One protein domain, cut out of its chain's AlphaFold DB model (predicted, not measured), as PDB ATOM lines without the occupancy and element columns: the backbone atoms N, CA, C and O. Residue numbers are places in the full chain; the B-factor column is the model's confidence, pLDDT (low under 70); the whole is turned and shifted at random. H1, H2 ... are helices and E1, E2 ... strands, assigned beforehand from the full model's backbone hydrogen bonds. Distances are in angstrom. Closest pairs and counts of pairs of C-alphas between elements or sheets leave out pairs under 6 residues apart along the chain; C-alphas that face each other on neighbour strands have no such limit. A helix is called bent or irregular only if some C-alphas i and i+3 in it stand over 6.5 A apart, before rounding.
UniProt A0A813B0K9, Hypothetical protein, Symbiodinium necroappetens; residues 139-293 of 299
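AT A GLANCE: This is residues 139 to 293 of the 299 residues of the protein "Hypothetical protein" of Symbiodinium necroappetens (UniProt A0A813B0K9). A long sheet, curled like part of a barrel, has three long strands, E2, E6 and E5, side by side along the domain, with the helical hairpin H1 and H2 at one end by short E1, and H3 over one face toward the other end. A separate hairpin, E3 and E4, reaches away from this sheet. The 155 printed residues include three named helices and six named strands, in the order H1, H2, E1, E2, E3, E4, H3, E5, E6; the large sheet, E1, E2, E6, E5, is mixed, as is the class, helices and strands. The whole is loose, with a radius of gyration of the C-alphas of 19.4 A, and spans 60 by 39 by 26 A.

HOW THE PARTS SIT: In the twisted sheet E2, residues 188 to 200, is parallel to E6, residues 279 to 292; N 194 and O 282, 2.8 A apart, are within hydrogen-bond range. Edge strand E5, residues 255 to 268, bends by 62 degrees at residue 260 and forms an antiparallel hairpin with E6, N 265 and O 283 being 2.9 A apart. Edge strand E1, residues 179 to 182, forms a hairpin with E2, N 181 to O 189 3.0 A. H3, residues 237 to 251, is on the sheet at a height of 5.7 A, making two layers, a helix on one face of a sheet; its closest C-alphas to E2 are Phe 237 and His 195, 6.4 A. H1, residues 143 to 156, and H2, residues 160 to 174, touch, closest at C-alphas Gln 154 and Met 163, 5.1 A, with a shallow tilt of 10 degrees, opposite ways; each only grazes the sheet. E3, residues 210 to 215, and E4, residues 219 to 225, form a hairpin, N 212 to O 223 2.9 A, apart from E5 and E6. Every O i to N i+4 pair is within range in H1 and H2, and 9 of 11 in H3, which is irregular, C-alphas 247 and 250 being 7.0 A apart.

IN THESE COORDINATES: E6 is 40.1 A long, E2 37.0 A, E5 36.8 A, H3 22.0 A, H2 21.4 A and H1 20.1 A. H1 begins at C-alpha 143, (-43.262, 66.476, -46.966), and E6 ends at C-alpha 292, (-25.483, 24.513, -52.550).

THE WHOLE: The C-alphas farthest apart, of Met 158 and Arg 293, are 61.3 A apart. The printed part has no cut, and the link from E4 to H3 is long, 11 residues. The printed part's mean pLDDT is 75.6; 43 residues are under 70, among them 201 to 216 and 220 to 235.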
ATOM      1  N   GLU A 139     -50.647  65.503 -57.603       70.38
ATOM      2  CA  GLU A 139     -49.497  66.330 -57.244       70.38
ATOM      3  C   GLU A 139     -48.753  65.708 -56.051       70.38
ATOM      4  O   GLU A 139     -49.346  65.414 -55.004       70.38
ATOM      5  N   GLU A 140     -47.443  65.493 -56.205       71.19
ATOM      6  CA  GLU A 140     -46.555  65.123 -55.103       71.19
ATOM      7  C   GLU A 140     -45.972  66.396 -54.483       71.19
ATOM      8  O   GLU A 140     -45.092  67.044 -55.051       71.19
ATOM      9  N   LEU A 141     -46.488  66.759 -53.309       80.06
ATOM     10  CA  LEU A 141     -46.062  67.941 -52.565       80.06
ATOM     11  C   LEU A 141     -44.848  67.627 -51.668       80.06
ATOM     12  O   LEU A 141     -44.667  66.486 -51.230       80.06
ATOM     13  N   PRO A 142     -44.038  68.635 -51.297       86.50
ATOM     14  CA  PRO A 142     -43.036  68.496 -50.246       86.50
ATOM     15  C   PRO A 142     -43.625  67.914 -48.949       86.50
ATOM     16  O   PRO A 142     -44.785  68.149 -48.609       86.50
ATOM     17  N   LEU A 143     -42.812  67.179 -48.180       82.50
ATOM     18  CA  LEU A 143     -43.262  66.476 -46.966       82.50
ATOM     19  C   LEU A 143     -43.976  67.396 -45.963       82.50
ATOM     20  O   LEU A 143     -45.016  67.025 -45.421       82.50
ATOM     21  N   ASP A 144     -43.423  68.583 -45.710       88.50
ATOM     22  CA  ASP A 144     -43.963  69.511 -44.712       88.50
ATOM     23  C   ASP A 144     -45.326  70.074 -45.152       88.50
ATOM     24  O   ASP A 144     -46.245  70.188 -44.340       88.50
ATOM     25  N   GLU A 145     -45.482  70.332 -46.452       90.31
ATOM     26  CA  GLU A 145     -46.728  70.798 -47.064       90.31
ATOM     27  C   GLU A 145     -47.790  69.690 -47.112       90.31
ATOM     28  O   GLU A 145     -48.943  69.912 -46.747       90.31
ATOM     29  N   THR A 146     -47.382  68.460 -47.435       89.44
ATOM     30  CA  THR A 146     -48.242  67.269 -47.363       89.44
ATOM     31  C   THR A 146     -48.802  67.076 -45.953       89.44
ATOM     32  O   THR A 146     -49.997  66.839 -45.776       89.44
ATOM     33  N   ILE A 147     -47.952  67.202 -44.925       91.38
ATOM     34  CA  ILE A 147     -48.372  67.073 -43.524       91.38
ATOM     35  C   ILE A 147     -49.318  68.210 -43.127       91.38
ATOM     36  O   ILE A 147     -50.289  67.949 -42.416       91.38
ATOM     37  N   ALA A 148     -49.045  69.447 -43.549       92.31
ATOM     38  CA  ALA A 148     -49.917  70.587 -43.270       92.31
ATOM     39  C   ALA A 148     -51.317  70.365 -43.862       92.31
ATOM     40  O   ALA A 148     -52.299  70.370 -43.124       92.31
ATOM     41  N   ARG A 149     -51.398  70.014 -45.150       93.00
ATOM     42  CA  ARG A 149     -52.669  69.769 -45.844       93.00
ATOM     43  C   ARG A 149     -53.461  68.609 -45.236       93.00
ATOM     44  O   ARG A 149     -54.673  68.712 -45.062       93.00
ATOM     45  N   LEU A 150     -52.793  67.520 -44.843       92.31
ATOM     46  CA  LEU A 150     -53.447  66.420 -44.121       92.31
ATOM     47  C   LEU A 150     -54.008  66.865 -42.765       92.31
ATOM     48  O   LEU A 150     -55.099  66.438 -42.391       92.31
ATOM     49  N   LYS A 151     -53.293  67.718 -42.024       92.25
ATOM     50  CA  LYS A 151     -53.788  68.264 -40.752       92.25
ATOM     51  C   LYS A 151     -54.979  69.195 -40.953       92.25
ATOM     52  O   LYS A 151     -55.905  69.141 -40.153       92.25
ATOM     53  N   ASP A 152     -55.005  69.978 -42.024       92.75
ATOM     54  CA  ASP A 152     -56.153  70.830 -42.347       92.75
ATOM     55  C   ASP A 152     -57.399  69.990 -42.674       92.75
ATOM     56  O   ASP A 152     -58.493  70.262 -42.172       92.75
ATOM     57  N   ILE A 153     -57.235  68.894 -43.427       90.38
ATOM     58  CA  ILE A 153     -58.304  67.904 -43.662       90.38
ATOM     59  C   ILE A 153     -58.746  67.267 -42.338       90.38
ATOM     60  O   ILE A 153     -59.937  67.104 -42.082       90.38
ATOM     61  N   GLN A 154     -57.797  66.930 -41.462       89.62
ATOM     62  CA  GLN A 154     -58.095  66.362 -40.150       89.62
ATOM     63  C   GLN A 154     -58.912  67.322 -39.274       89.62
ATOM     64  O   GLN A 154     -59.832  66.875 -38.599       89.62
ATOM     65  N   LEU A 155     -58.591  68.618 -39.285       89.38
ATOM     66  CA  LEU A 155     -59.278  69.645 -38.493       89.38
ATOM     67  C   LEU A 155     -60.662  70.001 -39.048       89.38
ATOM     68  O   LEU A 155     -61.542  70.389 -38.283       89.38
ATOM     69  N   SER A 156     -60.853  69.881 -40.362       89.44
ATOM     70  CA  SER A 156     -62.128  70.158 -41.034       89.44
ATOM     71  C   SER A 156     -63.071  68.950 -41.083       89.44
ATOM     72  O   SER A 156     -64.272  69.115 -41.307       89.44
ATOM     73  N   SER A 157     -62.559  67.738 -40.854       85.88
ATOM     74  CA  SER A 157     -63.354  66.513 -40.887       85.88
ATOM     75  C   SER A 157     -64.150  66.291 -39.600       85.88
ATOM     76  O   SER A 157     -63.620  66.353 -38.494       85.88
ATOM     77  N   MET A 158     -65.423  65.924 -39.754       87.81
ATOM     78  CA  MET A 158     -66.268  65.443 -38.655       87.81
ATOM     79  C   MET A 158     -66.220  63.912 -38.496       87.81
ATOM     80  O   MET A 158     -66.859  63.375 -37.593       87.81
ATOM     81  N   ASP A 159     -65.480  63.192 -39.353       87.69
ATOM     82  CA  ASP A 159     -65.360  61.733 -39.280       87.69
ATOM     83  C   ASP A 159     -64.194  61.313 -38.360       87.69
ATOM     84  O   ASP A 159     -63.019  61.447 -38.727       87.69
ATOM     85  N   PRO A 160     -64.473  60.732 -37.175       85.31
ATOM     86  CA  PRO A 160     -63.432  60.290 -36.253       85.31
ATOM     87  C   PRO A 160     -62.544  59.177 -36.816       85.31
ATOM     88  O   PRO A 160     -61.392  59.046 -36.393       85.31
ATOM     89  N   ARG A 161     -63.035  58.376 -37.769       84.69
ATOM     90  CA  ARG A 161     -62.233  57.319 -38.398       84.69
ATOM     91  C   ARG A 161     -61.191  57.919 -39.329       84.69
ATOM     92  O   ARG A 161     -60.021  57.548 -39.229       84.69
ATOM     93  N   LEU A 162     -61.596  58.876 -40.163       85.62
ATOM     94  CA  LEU A 162     -60.682  59.624 -41.020       85.62
ATOM     95  C   LEU A 162     -59.643  60.391 -40.193       85.62
ATOM     96  O   LEU A 162     -58.452  60.309 -40.489       85.62
ATOM     97  N   MET A 163     -60.052  61.048 -39.102       87.12
ATOM     98  CA  MET A 163     -59.118  61.763 -38.223       87.12
ATOM     99  C   MET A 163     -58.029  60.849 -37.633       87.12
ATOM    100  O   MET A 163     -56.851  61.215 -37.618       87.12
ATOM    101  N   LEU A 164     -58.398  59.655 -37.155       87.12
ATOM    102  CA  LEU A 164     -57.440  58.672 -36.631       87.12
ATOM    103  C   LEU A 164     -56.537  58.108 -37.732       87.12
ATOM    104  O   LEU A 164     -55.336  57.925 -37.515       87.12
ATOM    105  N   ALA A 165     -57.104  57.842 -38.909       87.44
ATOM    106  CA  ALA A 165     -56.352  57.342 -40.047       87.44
ATOM    107  C   ALA A 165     -55.295  58.357 -40.502       87.44
ATOM    108  O   ALA A 165     -54.129  57.987 -40.635       87.44
ATOM    109  N   ILE A 166     -55.660  59.638 -40.624       90.00
ATOM    110  CA  ILE A 166     -54.731  60.722 -40.967       90.00
ATOM    111  C   ILE A 166     -53.600  60.828 -39.940       90.00
ATOM    112  O   ILE A 166     -52.438  60.896 -40.330       90.00
ATOM    113  N   SER A 167     -53.900  60.767 -38.638       88.19
ATOM    114  CA  SER A 167     -52.856  60.787 -37.601       88.19
ATOM    115  C   SER A 167     -51.836  59.658 -37.789       88.19
ATOM    116  O   SER A 167     -50.626  59.879 -37.700       88.19
ATOM    117  N   GLY A 168     -52.311  58.454 -38.117       87.06
ATOM    118  CA  GLY A 168     -51.443  57.320 -38.412       87.06
ATOM    119  C   GLY A 168     -50.638  57.482 -39.707       87.06
ATOM    120  O   GLY A 168     -49.464  57.112 -39.733       87.06
ATOM    121  N   ILE A 169     -51.229  58.068 -40.751       88.75
ATOM    122  CA  ILE A 169     -50.547  58.363 -42.021       88.75
ATOM    123  C   ILE A 169     -49.458  59.418 -41.827       88.75
ATOM    124  O   ILE A 169     -48.356  59.239 -42.329       88.75
ATOM    125  N   VAL A 170     -49.714  60.474 -41.050       89.69
ATOM    126  CA  VAL A 170     -48.697  61.481 -40.705       89.69
ATOM    127  C   VAL A 170     -47.506  60.826 -40.002       89.69
ATOM    128  O   VAL A 170     -46.362  61.122 -40.339       89.69
ATOM    129  N   GLY A 171     -47.757  59.885 -39.086       84.88
ATOM    130  CA  GLY A 171     -46.691  59.108 -38.450       84.88
ATOM    131  C   GLY A 171     -45.882  58.263 -39.444       84.88
ATOM    132  O   GLY A 171     -44.658  58.207 -39.353       84.88
ATOM    133  N   GLU A 172     -46.541  57.632 -40.420       83.38
ATOM    134  CA  GLU A 172     -45.857  56.871 -41.472       83.38
ATOM    135  C   GLU A 172     -45.071  57.767 -42.444       83.38
ATOM    136  O   GLU A 172     -43.950  57.410 -42.800       83.38
ATOM    137  N   LEU A 173     -45.604  58.934 -42.821       83.81
ATOM    138  CA  LEU A 173     -44.927  59.937 -43.654       83.81
ATOM    139  C   LEU A 173     -43.642  60.436 -42.985       83.81
ATOM    140  O   LEU A 173     -42.580  60.454 -43.603       83.81
ATOM    141  N   GLN A 174     -43.713  60.782 -41.697       82.19
ATOM    142  CA  GLN A 174     -42.549  61.217 -40.917       82.19
ATOM    143  C   GLN A 174     -41.484  60.122 -40.785       82.19
ATOM    144  O   GLN A 174     -40.292  60.418 -40.757       82.19
ATOM    145  N   ALA A 175     -41.907  58.857 -40.726       72.56
ATOM    146  CA  ALA A 175     -41.015  57.702 -40.709       72.56
ATOM    147  C   ALA A 175     -40.504  57.295 -42.107       72.56
ATOM    148  O   ALA A 175     -39.767  56.311 -42.216       72.56
ATOM    149  N   GLY A 176     -40.920  57.998 -43.167       73.25
ATOM    150  CA  GLY A 176     -40.596  57.674 -44.556       73.25
ATOM    151  C   GLY A 176     -41.222  56.367 -45.047       73.25
ATOM    152  O   GLY A 176     -40.759  55.793 -46.012       73.25
ATOM    153  N   VAL A 177     -42.243  55.825 -44.381       74.50
ATOM    154  CA  VAL A 177     -42.831  54.508 -44.706       74.50
ATOM    155  C   VAL A 177     -43.797  54.578 -45.894       74.50
ATOM    156  O   VAL A 177     -44.029  53.569 -46.565       74.50
ATOM    157  N   CYS A 178     -44.385  55.744 -46.144       80.62
ATOM    158  CA  CYS A 178     -45.325  55.967 -47.233       80.62
ATOM    159  C   CYS A 178     -45.150  57.357 -47.847       80.62
ATOM    160  O   CYS A 178     -44.467  58.210 -47.285       80.62
ATOM    161  N   GLN A 179     -45.824  57.572 -48.970       86.00
ATOM    162  CA  GLN A 179     -46.052  58.869 -49.597       86.00
ATOM    163  C   GLN A 179     -47.562  59.107 -49.709       86.00
ATOM    164  O   GLN A 179     -48.356  58.171 -49.590       86.00
ATOM    165  N   VAL A 180     -47.962  60.355 -49.922       88.38
ATOM    166  CA  VAL A 180     -49.353  60.735 -50.178       88.38
ATOM    167  C   VAL A 180     -49.367  61.641 -51.397       88.38
ATOM    168  O   VAL A 180     -48.507  62.512 -51.510       88.38
ATOM    169  N   ARG A 181     -50.330  61.432 -52.294       87.88
ATOM    170  CA  ARG A 181     -50.614  62.353 -53.396       87.88
ATOM    171  C   ARG A 181     -52.017  62.897 -53.253       87.88
ATOM    172  O   ARG A 181     -52.918  62.174 -52.830       87.88
ATOM    173  N   PHE A 182     -52.173  64.161 -53.613       88.50
ATOM    174  CA  PHE A 182     -53.470  64.817 -53.661       88.50
ATOM    175  C   PHE A 182     -53.952  64.879 -55.103       88.50
ATOM    176  O   PHE A 182     -53.178  65.182 -56.011       88.50
ATOM    177  N   HIS A 183     -55.234  64.601 -55.290       87.38
ATOM    178  CA  HIS A 183     -55.920  64.763 -56.560       87.38
ATOM    179  C   HIS A 183     -56.565  66.152 -56.642       87.38
ATOM    180  O   HIS A 183     -56.720  66.855 -55.636       87.38
ATOM    181  N   GLU A 184     -56.948  66.552 -57.854       83.62
ATOM    182  CA  GLU A 184     -57.578  67.853 -58.119       83.62
ATOM    183  C   GLU A 184     -58.917  68.027 -57.385       83.62
ATOM    184  O   GLU A 184     -59.267  69.137 -56.987       83.62
ATOM    185  N   ASP A 185     -59.640  66.932 -57.138       84.25
ATOM    186  CA  ASP A 185     -60.907  66.917 -56.397       84.25
ATOM    187  C   ASP A 185     -60.735  67.081 -54.873       84.25
ATOM    188  O   ASP A 185     -61.712  67.083 -54.123       84.25
ATOM    189  N   GLY A 186     -59.493  67.223 -54.398       80.75
ATOM    190  CA  GLY A 186     -59.158  67.338 -52.981       80.75
ATOM    191  C   GLY A 186     -59.101  66.002 -52.241       80.75
ATOM    192  O   GLY A 186     -58.747  65.988 -51.058       80.75
ATOM    193  N   SER A 187     -59.396  64.884 -52.911       86.31
ATOM    194  CA  SER A 187     -59.135  63.553 -52.372       86.31
ATOM    195  C   SER A 187     -57.632  63.268 -52.341       86.31
ATOM    196  O   SER A 187     -56.815  63.970 -52.948       86.31
ATOM    197  N   PHE A 188     -57.241  62.247 -51.585       88.81
ATOM    198  CA  PHE A 188     -55.845  61.846 -51.502       88.81
ATOM    199  C   PHE A 188     -55.701  60.333 -51.518       88.81
ATOM    200  O   PHE A 188     -56.530  59.592 -50.983       88.81
ATOM    201  N   GLU A 189     -54.593  59.891 -52.097       87.94
ATOM    202  CA  GLU A 189     -54.207  58.493 -52.168       87.94
ATOM    203  C   GLU A 189     -52.880  58.282 -51.438       87.94
ATOM    204  O   GLU A 189     -51.941  59.078 -51.524       87.94
ATOM    205  N   ARG A 190     -52.801  57.179 -50.691       87.31
ATOM    206  CA  ARG A 190     -51.586  56.761 -49.994       87.31
ATOM    207  C   ARG A 190     -50.784  55.800 -50.867       87.31
ATOM    208  O   ARG A 190     -51.294  54.776 -51.307       87.31
ATOM    209  N   PHE A 191     -49.492  56.057 -51.013       84.25
ATOM    210  CA  PHE A 191     -48.566  55.220 -51.768       84.25
ATOM    211  C   PHE A 191     -47.594  54.512 -50.833       84.25
ATOM    212  O   PHE A 191     -47.012  55.113 -49.926       84.25
ATOM    213  N   VAL A 192     -47.415  53.209 -51.035       80.94
ATOM    214  CA  VAL A 192     -46.508  52.389 -50.226       80.94
ATOM    215  C   VAL A 192     -45.600  51.577 -51.124       80.94
ATOM    216  O   VAL A 192     -46.060  50.702 -51.859       80.94
ATOM    217  N   THR A 193     -44.299  51.795 -50.982       75.94
ATOM    218  CA  THR A 193     -43.294  50.958 -51.630       75.94
ATOM    219  C   THR A 193     -42.933  49.786 -50.725       75.94
ATOM    220  O   THR A 193     -42.526  49.948 -49.575       75.94
ATOM    221  N   LEU A 194     -43.090  48.576 -51.248       75.31
ATOM    222  CA  LEU A 194     -42.765  47.327 -50.578       75.31
ATOM    223  C   LEU A 194     -41.563  46.692 -51.273       75.31
ATOM    224  O   LEU A 194     -41.668  46.251 -52.414       75.31
ATOM    225  N   HIS A 195     -40.438  46.586 -50.577       74.81
ATOM    226  CA  HIS A 195     -39.299  45.800 -51.044       74.81
ATOM    227  C   HIS A 195     -39.353  44.400 -50.436       74.81
ATOM    228  O   HIS A 195     -39.475  44.248 -49.219       74.81
ATOM    229  N   ALA A 196     -39.238  43.372 -51.270       74.62
ATOM    230  CA  ALA A 196     -39.273  41.986 -50.831       74.62
ATOM    231  C   ALA A 196     -38.153  41.160 -51.471       74.62
ATOM    232  O   ALA A 196     -37.812  41.336 -52.637       74.62
ATOM    233  N   LEU A 197     -37.613  40.217 -50.700       75.88
ATOM    234  CA  LEU A 197     -36.695  39.186 -51.174       75.88
ATOM    235  C   LEU A 197     -37.455  37.859 -51.247       75.88
ATOM    236  O   LEU A 197     -37.943  37.370 -50.229       75.88
ATOM    237  N   ARG A 198     -37.550  37.266 -52.438       77.38
ATOM    238  CA  ARG A 198     -38.154  35.953 -52.670       77.38
ATOM    239  C   ARG A 198     -37.062  34.922 -52.909       77.38
ATOM    240  O   ARG A 198     -36.362  34.981 -53.915       77.38
ATOM    241  N   ILE A 199     -36.952  33.955 -52.004       77.31
ATOM    242  CA  ILE A 199     -36.034  32.825 -52.153       77.31
ATOM    243  C   ILE A 199     -36.756  31.711 -52.910       77.31
ATOM    244  O   ILE A 199     -37.721  31.131 -52.419       77.31
ATOM    245  N   LEU A 200     -36.295  31.436 -54.123       73.50
ATOM    246  CA  LEU A 200     -36.721  30.331 -54.963       73.50
ATOM    247  C   LEU A 200     -35.979  29.071 -54.515       73.50
ATOM    248  O   LEU A 200     -34.757  28.963 -54.670       73.50
ATOM    249  N   ARG A 201     -36.731  28.129 -53.943       67.88
ATOM    250  CA  ARG A 201     -36.246  26.783 -53.645       67.88
ATOM    251  C   ARG A 201     -36.585  25.833 -54.793       67.88
ATOM    252  O   ARG A 201     -37.698  25.913 -55.306       67.88
ATOM    253  N   PRO A 202     -35.663  24.941 -55.190       58.47
ATOM    254  CA  PRO A 202     -35.930  23.987 -56.262       58.47
ATOM    255  C   PRO A 202     -36.942  22.893 -55.890       58.47
ATOM    256  O   PRO A 202     -37.501  22.292 -56.798       58.47
ATOM    257  N   VAL A 203     -37.150  22.602 -54.598       57.84
ATOM    258  CA  VAL A 203     -37.788  21.338 -54.176       57.84
ATOM    259  C   VAL A 203     -39.108  21.541 -53.414       57.84
ATOM    260  O   VAL A 203     -39.890  20.606 -53.287       57.84
ATOM    261  N   ASP A 204     -39.424  22.752 -52.944       53.81
ATOM    262  CA  ASP A 204     -40.451  22.892 -51.915       53.81
ATOM    263  C   ASP A 204     -40.979  24.328 -51.725       53.81
ATOM    264  O   ASP A 204     -40.237  25.270 -51.440       53.81
ATOM    265  N   ASN A 205     -42.313  24.469 -51.779       50.69
ATOM    266  CA  ASN A 205     -43.090  25.684 -51.464       50.69
ATOM    267  C   ASN A 205     -43.034  26.093 -49.977       50.69
ATOM    268  O   ASN A 205     -43.861  26.873 -49.504       50.69
ATOM    269  N   HIS A 206     -42.097  25.553 -49.200       52.44
ATOM    270  CA  HIS A 206     -41.947  25.927 -47.803       52.44
ATOM    271  C   HIS A 206     -41.534  27.408 -47.698       52.44
ATOM    272  O   HIS A 206     -40.889  27.977 -48.586       52.44
ATOM    273  N   VAL A 207     -41.835  28.042 -46.567       55.81
ATOM    274  CA  VAL A 207     -41.482  29.441 -46.273       55.81
ATOM    275  C   VAL A 207     -40.467  29.460 -45.133       55.81
ATOM    276  O   VAL A 207     -40.605  28.702 -44.178       55.81
ATOM    277  N   LEU A 208     -39.426  30.291 -45.235       56.91
ATOM    278  CA  LEU A 208     -38.527  30.539 -44.106       56.91
ATOM    279  C   LEU A 208     -39.196  31.541 -43.163       56.91
ATOM    280  O   LEU A 208     -39.555  32.644 -43.577       56.91
ATOM    281  N   ILE A 209     -39.360  31.143 -41.907       53.81
ATOM    282  CA  ILE A 209     -39.955  31.961 -40.852       53.81
ATOM    283  C   ILE A 209     -38.887  32.154 -39.778       53.81
ATOM    284  O   ILE A 209     -38.228  31.201 -39.366       53.81
ATOM    285  N   GLN A 210     -38.693  33.392 -39.327       61.22
ATOM    286  CA  GLN A 210     -37.868  33.642 -38.150       61.22
ATOM    287  C   GLN A 210     -38.664  33.179 -36.930       61.22
ATOM    288  O   GLN A 210     -39.720  33.743 -36.688       61.22
ATOM    289  N   VAL A 211     -38.175  32.192 -36.174       55.44
ATOM    290  CA  VAL A 211     -38.856  31.645 -34.975       55.44
ATOM    291  C   VAL A 211     -38.296  32.177 -33.651       55.44
ATOM    292  O   VAL A 211     -38.822  31.887 -32.576       55.44
ATOM    293  N   GLY A 212     -37.256  33.010 -33.705       61.50
ATOM    294  CA  GLY A 212     -36.742  33.688 -32.524       61.50
ATOM    295  C   GLY A 212     -35.730  34.775 -32.807       61.50
ATOM    296  O   GLY A 212     -35.387  35.082 -33.951       61.50
ATOM    297  N   ARG A 213     -35.251  35.391 -31.733       65.12
ATOM    298  CA  ARG A 213     -34.159  36.361 -31.765       65.12
ATOM    299  C   ARG A 213     -33.223  36.080 -30.602       65.12
ATOM    300  O   ARG A 213     -33.658  36.009 -29.457       65.12
ATOM    301  N   TRP A 214     -31.928  35.995 -30.891       65.50
ATOM    302  CA  TRP A 214     -30.917  35.981 -29.843       65.50
ATOM    303  C   TRP A 214     -30.816  37.372 -29.217       65.50
ATOM    304  O   TRP A 214     -30.636  38.367 -29.928       65.50
ATOM    305  N   ARG A 215     -30.957  37.459 -27.892       68.19
ATOM    306  CA  ARG A 215     -30.728  38.702 -27.153       68.19
ATOM    307  C   ARG A 215     -29.436  38.570 -26.353       68.19
ATOM    308  O   ARG A 215     -29.324  37.627 -25.567       68.19
ATOM    309  N   PRO A 216     -28.482  39.509 -26.500       46.97
ATOM    310  CA  PRO A 216     -27.329  39.551 -25.614       46.97
ATOM    311  C   PRO A 216     -27.847  39.592 -24.171       46.97
ATOM    312  O   PRO A 216     -28.632  40.479 -23.844       46.97
ATOM    313  N   ARG A 217     -27.447  38.620 -23.339       70.06
ATOM    314  CA  ARG A 217     -27.843  38.423 -21.924       70.06
ATOM    315  C   ARG A 217     -29.166  37.707 -21.620       70.06
ATOM    316  O   ARG A 217     -29.355  37.337 -20.471       70.06
ATOM    317  N   HIS A 218     -30.049  37.462 -22.589       59.16
ATOM    318  CA  HIS A 218     -31.361  36.841 -22.315       59.16
ATOM    319  C   HIS A 218     -31.582  35.502 -23.032       59.16
ATOM    320  O   HIS A 218     -32.711  35.022 -23.088       59.16
ATOM    321  N   SER A 219     -30.511  34.884 -23.552       72.00
ATOM    322  CA  SER A 219     -30.549  33.649 -24.353       72.00
ATOM    323  C   SER A 219     -31.458  33.763 -25.596       72.00
ATOM    324  O   SER A 219     -31.774  34.872 -26.052       72.00
ATOM    325  N   PHE A 220     -31.812  32.636 -26.218       63.47
ATOM    326  CA  PHE A 220     -32.718  32.613 -27.364       63.47
ATOM    327  C   PHE A 220     -34.132  32.976 -26.916       63.47
ATOM    328  O   PHE A 220     -34.742  32.254 -26.132       63.47
ATOM    329  N   MET A 221     -34.676  34.076 -27.437       61.09
ATOM    330  CA  MET A 221     -36.067  34.435 -27.181       61.09
ATOM    331  C   MET A 221     -36.961  33.960 -28.330       61.09
ATOM    332  O   MET A 221     -36.697  34.348 -29.477       61.09
ATOM    333  N   PRO A 222     -38.029  33.187 -28.052       52.19
ATOM    334  CA  PRO A 222     -39.001  32.816 -29.070       52.19
ATOM    335  C   PRO A 222     -39.692  34.082 -29.587       52.19
ATOM    336  O   PRO A 222     -40.175  34.922 -28.826       52.19
ATOM    337  N   PHE A 223     -39.672  34.255 -30.900       57.00
ATOM    338  CA  PHE A 223     -40.141  35.454 -31.586       57.00
ATOM    339  C   PHE A 223     -40.398  35.106 -33.046       57.00
ATOM    340  O   PHE A 223     -39.461  34.929 -33.821       57.00
ATOM    341  N   CYS A 224     -41.673  34.998 -33.409       44.19
ATOM    342  CA  CYS A 224     -42.071  34.657 -34.763       44.19
ATOM    343  C   CYS A 224     -42.214  35.927 -35.615       44.19
ATOM    344  O   CYS A 224     -43.110  36.735 -35.363       44.19
ATOM    345  N   VAL A 225     -41.348  36.113 -36.616       50.12
ATOM    346  CA  VAL A 225     -41.534  37.139 -37.655       50.12
ATOM    347  C   VAL A 225     -41.862  36.450 -38.959       50.12
ATOM    348  O   VAL A 225     -41.007  35.818 -39.586       50.12
ATOM    349  N   TYR A 226     -43.106  36.625 -39.389       45.69
ATOM    350  CA  TYR A 226     -43.495  36.261 -40.737       45.69
ATOM    351  C   TYR A 226     -42.731  37.132 -41.745       45.69
ATOM    352  O   TYR A 226     -42.581  38.346 -41.530       45.69
ATOM    353  N   PRO A 227     -42.241  36.549 -42.852       47.34
ATOM    354  CA  PRO A 227     -41.630  37.330 -43.916       47.34
ATOM    355  C   PRO A 227     -42.607  38.413 -44.398       47.34
ATOM    356  O   PRO A 227     -43.786  38.143 -44.614       47.34
ATOM    357  N   GLY A 228     -42.118  39.650 -44.545       46.00
ATOM    358  CA  GLY A 228     -42.930  40.786 -45.006       46.00
ATOM    359  C   GLY A 228     -43.309  41.827 -43.945       46.00
ATOM    360  O   GLY A 228     -44.203  42.636 -44.185       46.00
ATOM    361  N   SER A 229     -42.637  41.860 -42.789       49.41
ATOM    362  CA  SER A 229     -42.782  42.994 -41.862       49.41
ATOM    363  C   SER A 229     -42.368  44.300 -42.547       49.41
ATOM    364  O   SER A 229     -41.253  44.391 -43.066       49.41
ATOM    365  N   LYS A 230     -43.254  45.305 -42.537       52.41
ATOM    366  CA  LYS A 230     -42.972  46.644 -43.074       52.41
ATOM    367  C   LYS A 230     -41.731  47.211 -42.379       52.41
ATOM    368  O   LYS A 230     -41.660  47.213 -41.150       52.41
ATOM    369  N   ARG A 231     -40.755  47.676 -43.155       54.66
ATOM    370  CA  ARG A 231     -39.563  48.370 -42.649       54.66
ATOM    371  C   ARG A 231     -39.576  49.815 -43.158       54.66
ATOM    372  O   ARG A 231     -40.162  50.040 -44.216       54.66
ATOM    373  N   PRO A 232     -38.972  50.769 -42.425       53.72
ATOM    374  CA  PRO A 232     -38.876  52.159 -42.862       53.72
ATOM    375  C   PRO A 232     -38.335  52.251 -44.288       53.72
ATOM    376  O   PRO A 232     -37.327  51.612 -44.609       53.72
ATOM    377  N   SER A 233     -39.025  53.008 -45.140       53.94
ATOM    378  CA  SER A 233     -38.578  53.269 -46.502       53.94
ATOM    379  C   SER A 233     -37.614  54.458 -46.455       53.94
ATOM    380  O   SER A 233     -37.968  55.585 -46.146       53.94
ATOM    381  N   ALA A 234     -36.334  54.149 -46.656       46.19
ATOM    382  CA  ALA A 234     -35.284  55.126 -46.965       46.19
ATOM    383  C   ALA A 234     -33.984  54.463 -47.463       46.19
ATOM    384  O   ALA A 234     -32.951  55.119 -47.556       46.19
ATOM    385  N   LYS A 235     -33.990  53.155 -47.753       59.12
ATOM    386  CA  LYS A 235     -32.861  52.486 -48.407       59.12
ATOM    387  C   LYS A 235     -33.294  52.146 -49.815       59.12
ATOM    388  O   LYS A 235     -34.384  51.609 -49.999       59.12
ATOM    389  N   ASP A 236     -32.457  52.481 -50.784       71.56
ATOM    390  CA  ASP A 236     -32.652  52.063 -52.160       71.56
ATOM    391  C   ASP A 236     -32.849  50.539 -52.213       71.56
ATOM    392  O   ASP A 236     -32.331  49.783 -51.379       71.56
ATOM    393  N   PHE A 237     -33.652  50.086 -53.178       74.62
ATOM    394  CA  PHE A 237     -34.032  48.680 -53.301       74.62
ATOM    395  C   PHE A 237     -32.808  47.757 -53.305       74.62
ATOM    396  O   PHE A 237     -32.815  46.731 -52.627       74.62
ATOM    397  N   VAL A 238     -31.743  48.139 -54.011       79.62
ATOM    398  CA  VAL A 238     -30.526  47.332 -54.149       79.62
ATOM    399  C   VAL A 238     -29.835  47.159 -52.796       79.62
ATOM    400  O   VAL A 238     -29.669  46.025 -52.347       79.62
ATOM    401  N   THR A 239     -29.535  48.250 -52.094       79.56
ATOM    402  CA  THR A 239     -28.915  48.232 -50.761       79.56
ATOM    403  C   THR A 239     -29.773  47.493 -49.745       79.56
ATOM    404  O   THR A 239     -29.249  46.786 -48.882       79.56
ATOM    405  N   PHE A 240     -31.100  47.625 -49.825       77.06
ATOM    406  CA  PHE A 240     -32.008  46.891 -48.950       77.06
ATOM    407  C   PHE A 240     -31.927  45.375 -49.173       77.06
ATOM    408  O   PHE A 240     -31.816  44.614 -48.210       77.06
ATOM    409  N   ILE A 241     -31.956  44.930 -50.429       81.62
ATOM    410  CA  ILE A 241     -31.828  43.514 -50.779       81.62
ATOM    411  C   ILE A 241     -30.440  42.991 -50.409       81.62
ATOM    412  O   ILE A 241     -30.348  41.917 -49.816       81.62
ATOM    413  N   ASP A 242     -29.374  43.739 -50.682       82.31
ATOM    414  CA  ASP A 242     -28.009  43.339 -50.332       82.31
ATOM    415  C   ASP A 242     -27.832  43.221 -48.817       82.31
ATOM    416  O   ASP A 242     -27.246  42.252 -48.325       82.31
ATOM    417  N   PHE A 243     -28.421  44.147 -48.057       79.88
ATOM    418  CA  PHE A 243     -28.509  44.044 -46.607       79.88
ATOM    419  C   PHE A 243     -29.236  42.762 -46.179       79.88
ATOM    420  O   PHE A 243     -28.696  42.009 -45.370       79.88
ATOM    421  N   LEU A 244     -30.416  42.464 -46.740       77.75
ATOM    422  CA  LEU A 244     -31.156  41.239 -46.410       77.75
ATOM    423  C   LEU A 244     -30.370  39.966 -46.754       77.75
ATOM    424  O   LEU A 244     -30.309  39.044 -45.944       77.75
ATOM    425  N   MET A 245     -29.749  39.905 -47.931       79.81
ATOM    426  CA  MET A 245     -28.935  38.760 -48.343       79.81
ATOM    427  C   MET A 245     -27.723  38.570 -47.419       79.81
ATOM    428  O   MET A 245     -27.370  37.432 -47.098       79.81
ATOM    429  N   ARG A 246     -27.108  39.664 -46.943       80.75
ATOM    430  CA  ARG A 246     -26.004  39.626 -45.974       80.75
ATOM    431  C   ARG A 246     -26.452  39.115 -44.606       80.75
ATOM    432  O   ARG A 246     -25.760  38.274 -44.042       80.75
ATOM    433  N   GLU A 247     -27.596  39.578 -44.108       73.88
ATOM    434  CA  GLU A 247     -28.177  39.125 -42.834       73.88
ATOM    435  C   GLU A 247     -28.537  37.635 -42.860       73.88
ATOM    436  O   GLU A 247     -28.404  36.944 -41.855       73.88
ATOM    437  N   LEU A 248     -28.965  37.118 -44.015       74.44
ATOM    438  CA  LEU A 248     -29.300  35.704 -44.171       74.44
ATOM    439  C   LEU A 248     -28.067  34.807 -44.287       74.44
ATOM    440  O   LEU A 248     -28.155  33.633 -43.943       74.44
ATOM    441  N   LYS A 249     -26.918  35.332 -44.735       73.75
ATOM    442  CA  LYS A 249     -25.693  34.560 -45.012       73.75
ATOM    443  C   LYS A 249     -25.274  33.593 -43.886       73.75
ATOM    444  O   LYS A 249     -24.946  32.456 -44.227       73.75
ATOM    445  N   PRO A 250     -25.293  33.964 -42.588       67.94
ATOM    446  CA  PRO A 250     -24.931  33.051 -41.501       67.94
ATOM    447  C   PRO A 250     -25.872  31.846 -41.365       67.94
ATOM    448  O   PRO A 250     -25.472  30.813 -40.843       67.94
ATOM    449  N   LEU A 251     -27.110  31.965 -41.852       67.56
ATOM    450  CA  LEU A 251     -28.160  30.953 -41.718       67.56
ATOM    451  C   LEU A 251     -28.174  29.940 -42.871       67.56
ATOM    452  O   LEU A 251     -28.910  28.961 -42.814       67.56
ATOM    453  N   LEU A 252     -27.391  30.160 -43.932       69.06
ATOM    454  CA  LEU A 252     -27.507  29.378 -45.168       69.06
ATOM    455  C   LEU A 252     -26.798  28.017 -45.126       69.06
ATOM    456  O   LEU A 252     -26.898  27.283 -46.101       69.06
ATOM    457  N   GLY A 253     -26.083  27.666 -44.050       64.56
ATOM    458  CA  GLY A 253     -25.590  26.299 -43.802       64.56
ATOM    459  C   GLY A 253     -24.992  25.598 -45.031       64.56
ATOM    460  O   GLY A 253     -25.552  24.625 -45.526       64.56
ATOM    461  N   GLY A 254     -23.903  26.137 -45.591       74.44
ATOM    462  CA  GLY A 254     -23.266  25.573 -46.790       74.44
ATOM    463  C   GLY A 254     -23.948  25.918 -48.121       74.44
ATOM    464  O   GLY A 254     -23.480  25.480 -49.162       74.44
ATOM    465  N   HIS A 255     -24.993  26.741 -48.127       79.75
ATOM    466  CA  HIS A 255     -25.635  27.261 -49.335       79.75
ATOM    467  C   HIS A 255     -25.291  28.742 -49.554       79.75
ATOM    468  O   HIS A 255     -24.722  29.413 -48.688       79.75
ATOM    469  N   PHE A 256     -25.627  29.268 -50.727       83.00
ATOM    470  CA  PHE A 256     -25.567  30.692 -51.039       83.00
ATOM    471  C   PHE A 256     -26.814  31.139 -51.808       83.00
ATOM    472  O   PHE A 256     -27.498  30.332 -52.437       83.00
ATOM    473  N   LEU A 257     -27.107  32.436 -51.734       83.69
ATOM    474  CA  LEU A 257     -28.186  33.064 -52.490       83.69
ATOM    475  C   LEU A 257     -27.611  33.693 -53.760       83.69
ATOM    476  O   LEU A 257     -26.697  34.510 -53.691       83.69
ATOM    477  N   GLU A 258     -28.171  33.334 -54.908       86.19
ATOM    478  CA  GLU A 258     -27.822  33.892 -56.213       86.19
ATOM    479  C   GLU A 258     -28.996  34.718 -56.744       86.19
ATOM    480  O   GLU A 258     -30.114  34.217 -56.819       86.19
ATOM    481  N   LYS A 259     -28.768  35.976 -57.133       86.88
ATOM    482  CA  LYS A 259     -29.811  36.804 -57.760       86.88
ATOM    483  C   LYS A 259     -30.225  36.184 -59.095       86.88
ATOM    484  O   LYS A 259     -29.377  35.914 -59.936       86.88
ATOM    485  N   SER A 260     -31.525  35.964 -59.286       84.44
ATOM    486  CA  SER A 260     -32.063  35.325 -60.495       84.44
ATOM    487  C   SER A 260     -32.989  36.216 -61.321       84.44
ATOM    488  O   SER A 260     -33.420  35.797 -62.388       84.44
ATOM    489  N   GLY A 261     -33.327  37.407 -60.822       84.81
ATOM    490  CA  GLY A 261     -34.177  38.386 -61.504       84.81
ATOM    491  C   GLY A 261     -34.967  39.244 -60.519       84.81
ATOM    492  O   GLY A 261     -34.969  38.974 -59.319       84.81
ATOM    493  N   SER A 262     -35.655  40.262 -61.017       85.25
ATOM    494  CA  SER A 262     -36.557  41.112 -60.237       85.25
ATOM    495  C   SER A 262     -37.911  41.223 -60.933       85.25
ATOM    496  O   SER A 262     -38.026  41.013 -62.136       85.25
ATOM    497  N   SER A 263     -38.955  41.516 -60.163       80.88
ATOM    498  CA  SER A 263     -40.283  41.828 -60.692       80.88
ATOM    499  C   SER A 263     -40.902  42.969 -59.898       80.88
ATOM    500  O   SER A 263     -40.705  43.051 -58.685       80.88
ATOM    501  N   SER A 264     -41.676  43.813 -60.569       79.69
ATOM    502  CA  SER A 264     -42.464  44.870 -59.940       79.69
ATOM    503  C   SER A 264     -43.939  44.625 -60.219       79.69
ATOM    504  O   SER A 264     -44.301  44.244 -61.327       79.69
ATOM    505  N   GLU A 265     -44.781  44.850 -59.221       78.00
ATOM    506  CA  GLU A 265     -46.232  44.879 -59.372       78.00
ATOM    507  C   GLU A 265     -46.788  46.113 -58.663       78.00
ATOM    508  O   GLU A 265     -46.321  46.488 -57.582       78.00
ATOM    509  N   VAL A 266     -47.781  46.746 -59.277       79.62
ATOM    510  CA  VAL A 266     -48.564  47.821 -58.668       79.62
ATOM    511  C   VAL A 266     -49.975  47.293 -58.477       79.62
ATOM    512  O   VAL A 266     -50.559  46.733 -59.402       79.62
ATOM    513  N   PHE A 267     -50.511  47.421 -57.270       77.25
ATOM    514  CA  PHE A 267     -51.879  47.017 -56.975       77.25
ATOM    515  C   PHE A 267     -52.524  48.001 -56.003       77.25
ATOM    516  O   PHE A 267     -51.874  48.489 -55.075       77.25
ATOM    517  N   LYS A 268     -53.812  48.278 -56.213       80.88
ATOM    518  CA  LYS A 268     -54.631  49.080 -55.301       80.88
ATOM    519  C   LYS A 268     -55.335  48.132 -54.330       80.88
ATOM    520  O   LYS A 268     -55.932  47.146 -54.757       80.88
ATOM    521  N   ASP A 269     -55.221  48.387 -53.033       74.12
ATOM    522  CA  ASP A 269     -55.933  47.628 -51.998       74.12
ATOM    523  C   ASP A 269     -56.292  48.557 -50.834       74.12
ATOM    524  O   ASP A 269     -55.595  49.530 -50.552       74.12
ATOM    525  N   SER A 270     -57.387  48.264 -50.142       65.25
ATOM    526  CA  SER A 270     -57.825  49.056 -48.994       65.25
ATOM    527  C   SER A 270     -56.981  48.723 -47.761       65.25
ATOM    528  O   SER A 270     -56.860  47.569 -47.329       65.25
ATOM    529  N   SER A 271     -56.375  49.739 -47.148       64.31
ATOM    530  CA  SER A 271     -55.629  49.531 -45.910       64.31
ATOM    531  C   SER A 271     -56.599  49.371 -44.741       64.31
ATOM    532  O   SER A 271     -57.023  50.354 -44.147       64.31
ATOM    533  N   ARG A 272     -56.853  48.132 -44.294       63.12
ATOM    534  CA  ARG A 272     -57.673  47.859 -43.087       63.12
ATOM    535  C   ARG A 272     -57.250  48.658 -41.843       63.12
ATOM    536  O   ARG A 272     -58.055  48.869 -40.946       63.12
ATOM    537  N   GLN A 273     -55.983  49.075 -41.771       64.94
ATOM    538  CA  GLN A 273     -55.438  49.901 -40.691       64.94
ATOM    539  C   GLN A 273     -55.871  51.373 -40.775       64.94
ATOM    540  O   GLN A 273     -55.968  52.029 -39.743       64.94
ATOM    541  N   PHE A 274     -56.085  51.889 -41.984       69.94
ATOM    542  CA  PHE A 274     -56.397  53.294 -42.254       69.94
ATOM    543  C   PHE A 274     -57.795  53.464 -42.869       69.94
ATOM    544  O   PHE A 274     -58.089  54.497 -43.454       69.94
ATOM    545  N   GLY A 275     -58.661  52.456 -42.719       67.44
ATOM    546  CA  GLY A 275     -60.024  52.473 -43.242       67.44
ATOM    547  C   GLY A 275     -60.085  52.372 -44.767       67.44
ATOM    548  O   GLY A 275     -59.291  51.672 -45.392       67.44
ATOM    549  N   GLU A 276     -61.051  53.070 -45.358       73.75
ATOM    550  CA  GLU A 276     -61.321  53.083 -46.803       73.75
ATOM    551  C   GLU A 276     -60.396  54.034 -47.583       73.75
ATOM    552  O   GLU A 276     -60.646  54.297 -48.753       73.75
ATOM    553  N   ILE A 277     -59.315  54.536 -46.965       82.62
ATOM    554  CA  ILE A 277     -58.355  55.405 -47.656       82.62
ATOM    555  C   ILE A 277     -57.737  54.635 -48.833       82.62
ATOM    556  O   ILE A 277     -57.078  53.604 -48.600       82.62
ATOM    557  N   PRO A 278     -57.897  55.137 -50.074       84.50
ATOM    558  CA  PRO A 278     -57.275  54.547 -51.248       84.50
ATOM    559  C   PRO A 278     -55.778  54.374 -51.016       84.50
ATOM    560  O   PRO A 278     -55.081  55.301 -50.593       84.50
ATOM    561  N   THR A 279     -55.288  53.151 -51.206       84.94
ATOM    562  CA  THR A 279     -53.868  52.853 -51.067       84.94
ATOM    563  C   THR A 279     -53.361  52.109 -52.291       84.94
ATOM    564  O   THR A 279     -53.784  50.985 -52.574       84.94
ATOM    565  N   THR A 280     -52.374  52.702 -52.952       83.62
ATOM    566  CA  THR A 280     -51.586  52.050 -53.991       83.62
ATOM    567  C   THR A 280     -50.318  51.455 -53.387       83.62
ATOM    568  O   THR A 280     -49.510  52.126 -52.740       83.62
ATOM    569  N   TYR A 281     -50.120  50.164 -53.617       81.25
ATOM    570  CA  TYR A 281     -48.921  49.441 -53.233       81.25
ATOM    571  C   TYR A 281     -48.062  49.183 -54.464       81.25
ATOM    572  O   TYR A 281     -48.493  48.507 -55.397       81.25
ATOM    573  N   ARG A 282     -46.810  49.641 -54.431       77.12
ATOM    574  CA  ARG A 282     -45.774  49.236 -55.386       77.12
ATOM    575  C   ARG A 282     -44.898  48.189 -54.727       77.12
ATOM    576  O   ARG A 282     -44.128  48.500 -53.821       77.12
ATOM    577  N   ARG A 283     -45.000  46.938 -55.161       79.75
ATOM    578  CA  ARG A 283     -44.172  45.850 -54.645       79.75
ATOM    579  C   ARG A 283     -43.048  45.544 -55.617       79.75
ATOM    580  O   ARG A 283     -43.287  45.123 -56.738       79.75
ATOM    581  N   MET A 284     -41.820  45.694 -55.143       77.19
ATOM    582  CA  MET A 284     -40.604  45.309 -55.848       77.19
ATOM    583  C   MET A 284     -40.034  44.054 -55.201       77.19
ATOM    584  O   MET A 284     -39.672  44.049 -54.022       77.19
ATOM    585  N   LEU A 285     -39.983  42.971 -55.970       79.69
ATOM    586  CA  LEU A 285     -39.479  41.679 -55.531       79.69
ATOM    587  C   LEU A 285     -38.134  41.396 -56.190       79.69
ATOM    588  O   LEU A 285     -38.027  41.381 -57.414       79.69
ATOM    589  N   GLN A 286     -37.126  41.092 -55.380       84.50
ATOM    590  CA  GLN A 286     -35.910  40.438 -55.845       84.50
ATOM    591  C   GLN A 286     -36.088  38.930 -55.717       84.50
ATOM    592  O   GLN A 286     -36.281  38.418 -54.616       84.50
ATOM    593  N   HIS A 287     -35.945  38.208 -56.821       82.31
ATOM    594  CA  HIS A 287     -35.861  36.753 -56.824       82.31
ATOM    595  C   HIS A 287     -34.407  36.327 -56.627       82.31
ATOM    596  O   HIS A 287     -33.494  36.838 -57.288       82.31
ATOM    597  N   VAL A 288     -34.194  35.388 -55.709       83.50
ATOM    598  CA  VAL A 288     -32.901  34.744 -55.474       83.50
ATOM    599  C   VAL A 288     -33.064  33.234 -55.462       83.50
ATOM    600  O   VAL A 288     -34.023  32.721 -54.903       83.50
ATOM    601  N   LYS A 289     -32.125  32.501 -56.050       83.75
ATOM    602  CA  LYS A 289     -32.062  31.041 -55.990       83.75
ATOM    603  C   LYS A 289     -31.161  30.619 -54.841       83.75
ATOM    604  O   LYS A 289     -30.061  31.150 -54.689       83.75
ATOM    605  N   LEU A 290     -31.617  29.652 -54.051       82.50
ATOM    606  CA  LEU A 290     -30.765  28.985 -53.073       82.50
ATOM    607  C   LEU A 290     -29.950  27.902 -53.786       82.50
ATOM    608  O   LEU A 290     -30.524  26.980 -54.364       82.50
ATOM    609  N   LYS A 291     -28.622  28.015 -53.755       81.44
ATOM    610  CA  LYS A 291     -27.704  27.052 -54.373       81.44
ATOM    611  C   LYS A 291     -26.780  26.430 -53.326       81.44
ATOM    612  O   LYS A 291     -26.286  27.157 -52.462       81.44
ATOM    613  N   PRO A 292     -26.508  25.117 -53.389       80.00
ATOM    614  CA  PRO A 292     -25.483  24.513 -52.550       80.00
ATOM    615  C   PRO A 292     -24.115  25.086 -52.930       80.00
ATOM    616  O   PRO A 292     -23.827  25.311 -54.108       80.00
ATOM    617  N   ARG A 293     -23.247  25.321 -51.945       74.94
ATOM    618  CA  ARG A 293     -21.827  25.535 -52.221       74.94
ATOM    619  C   ARG A 293     -21.258  24.187 -52.624       74.94
ATOM    620  O   ARG A 293     -21.132  23.295 -51.793       74.94
TER     621      ARG A 293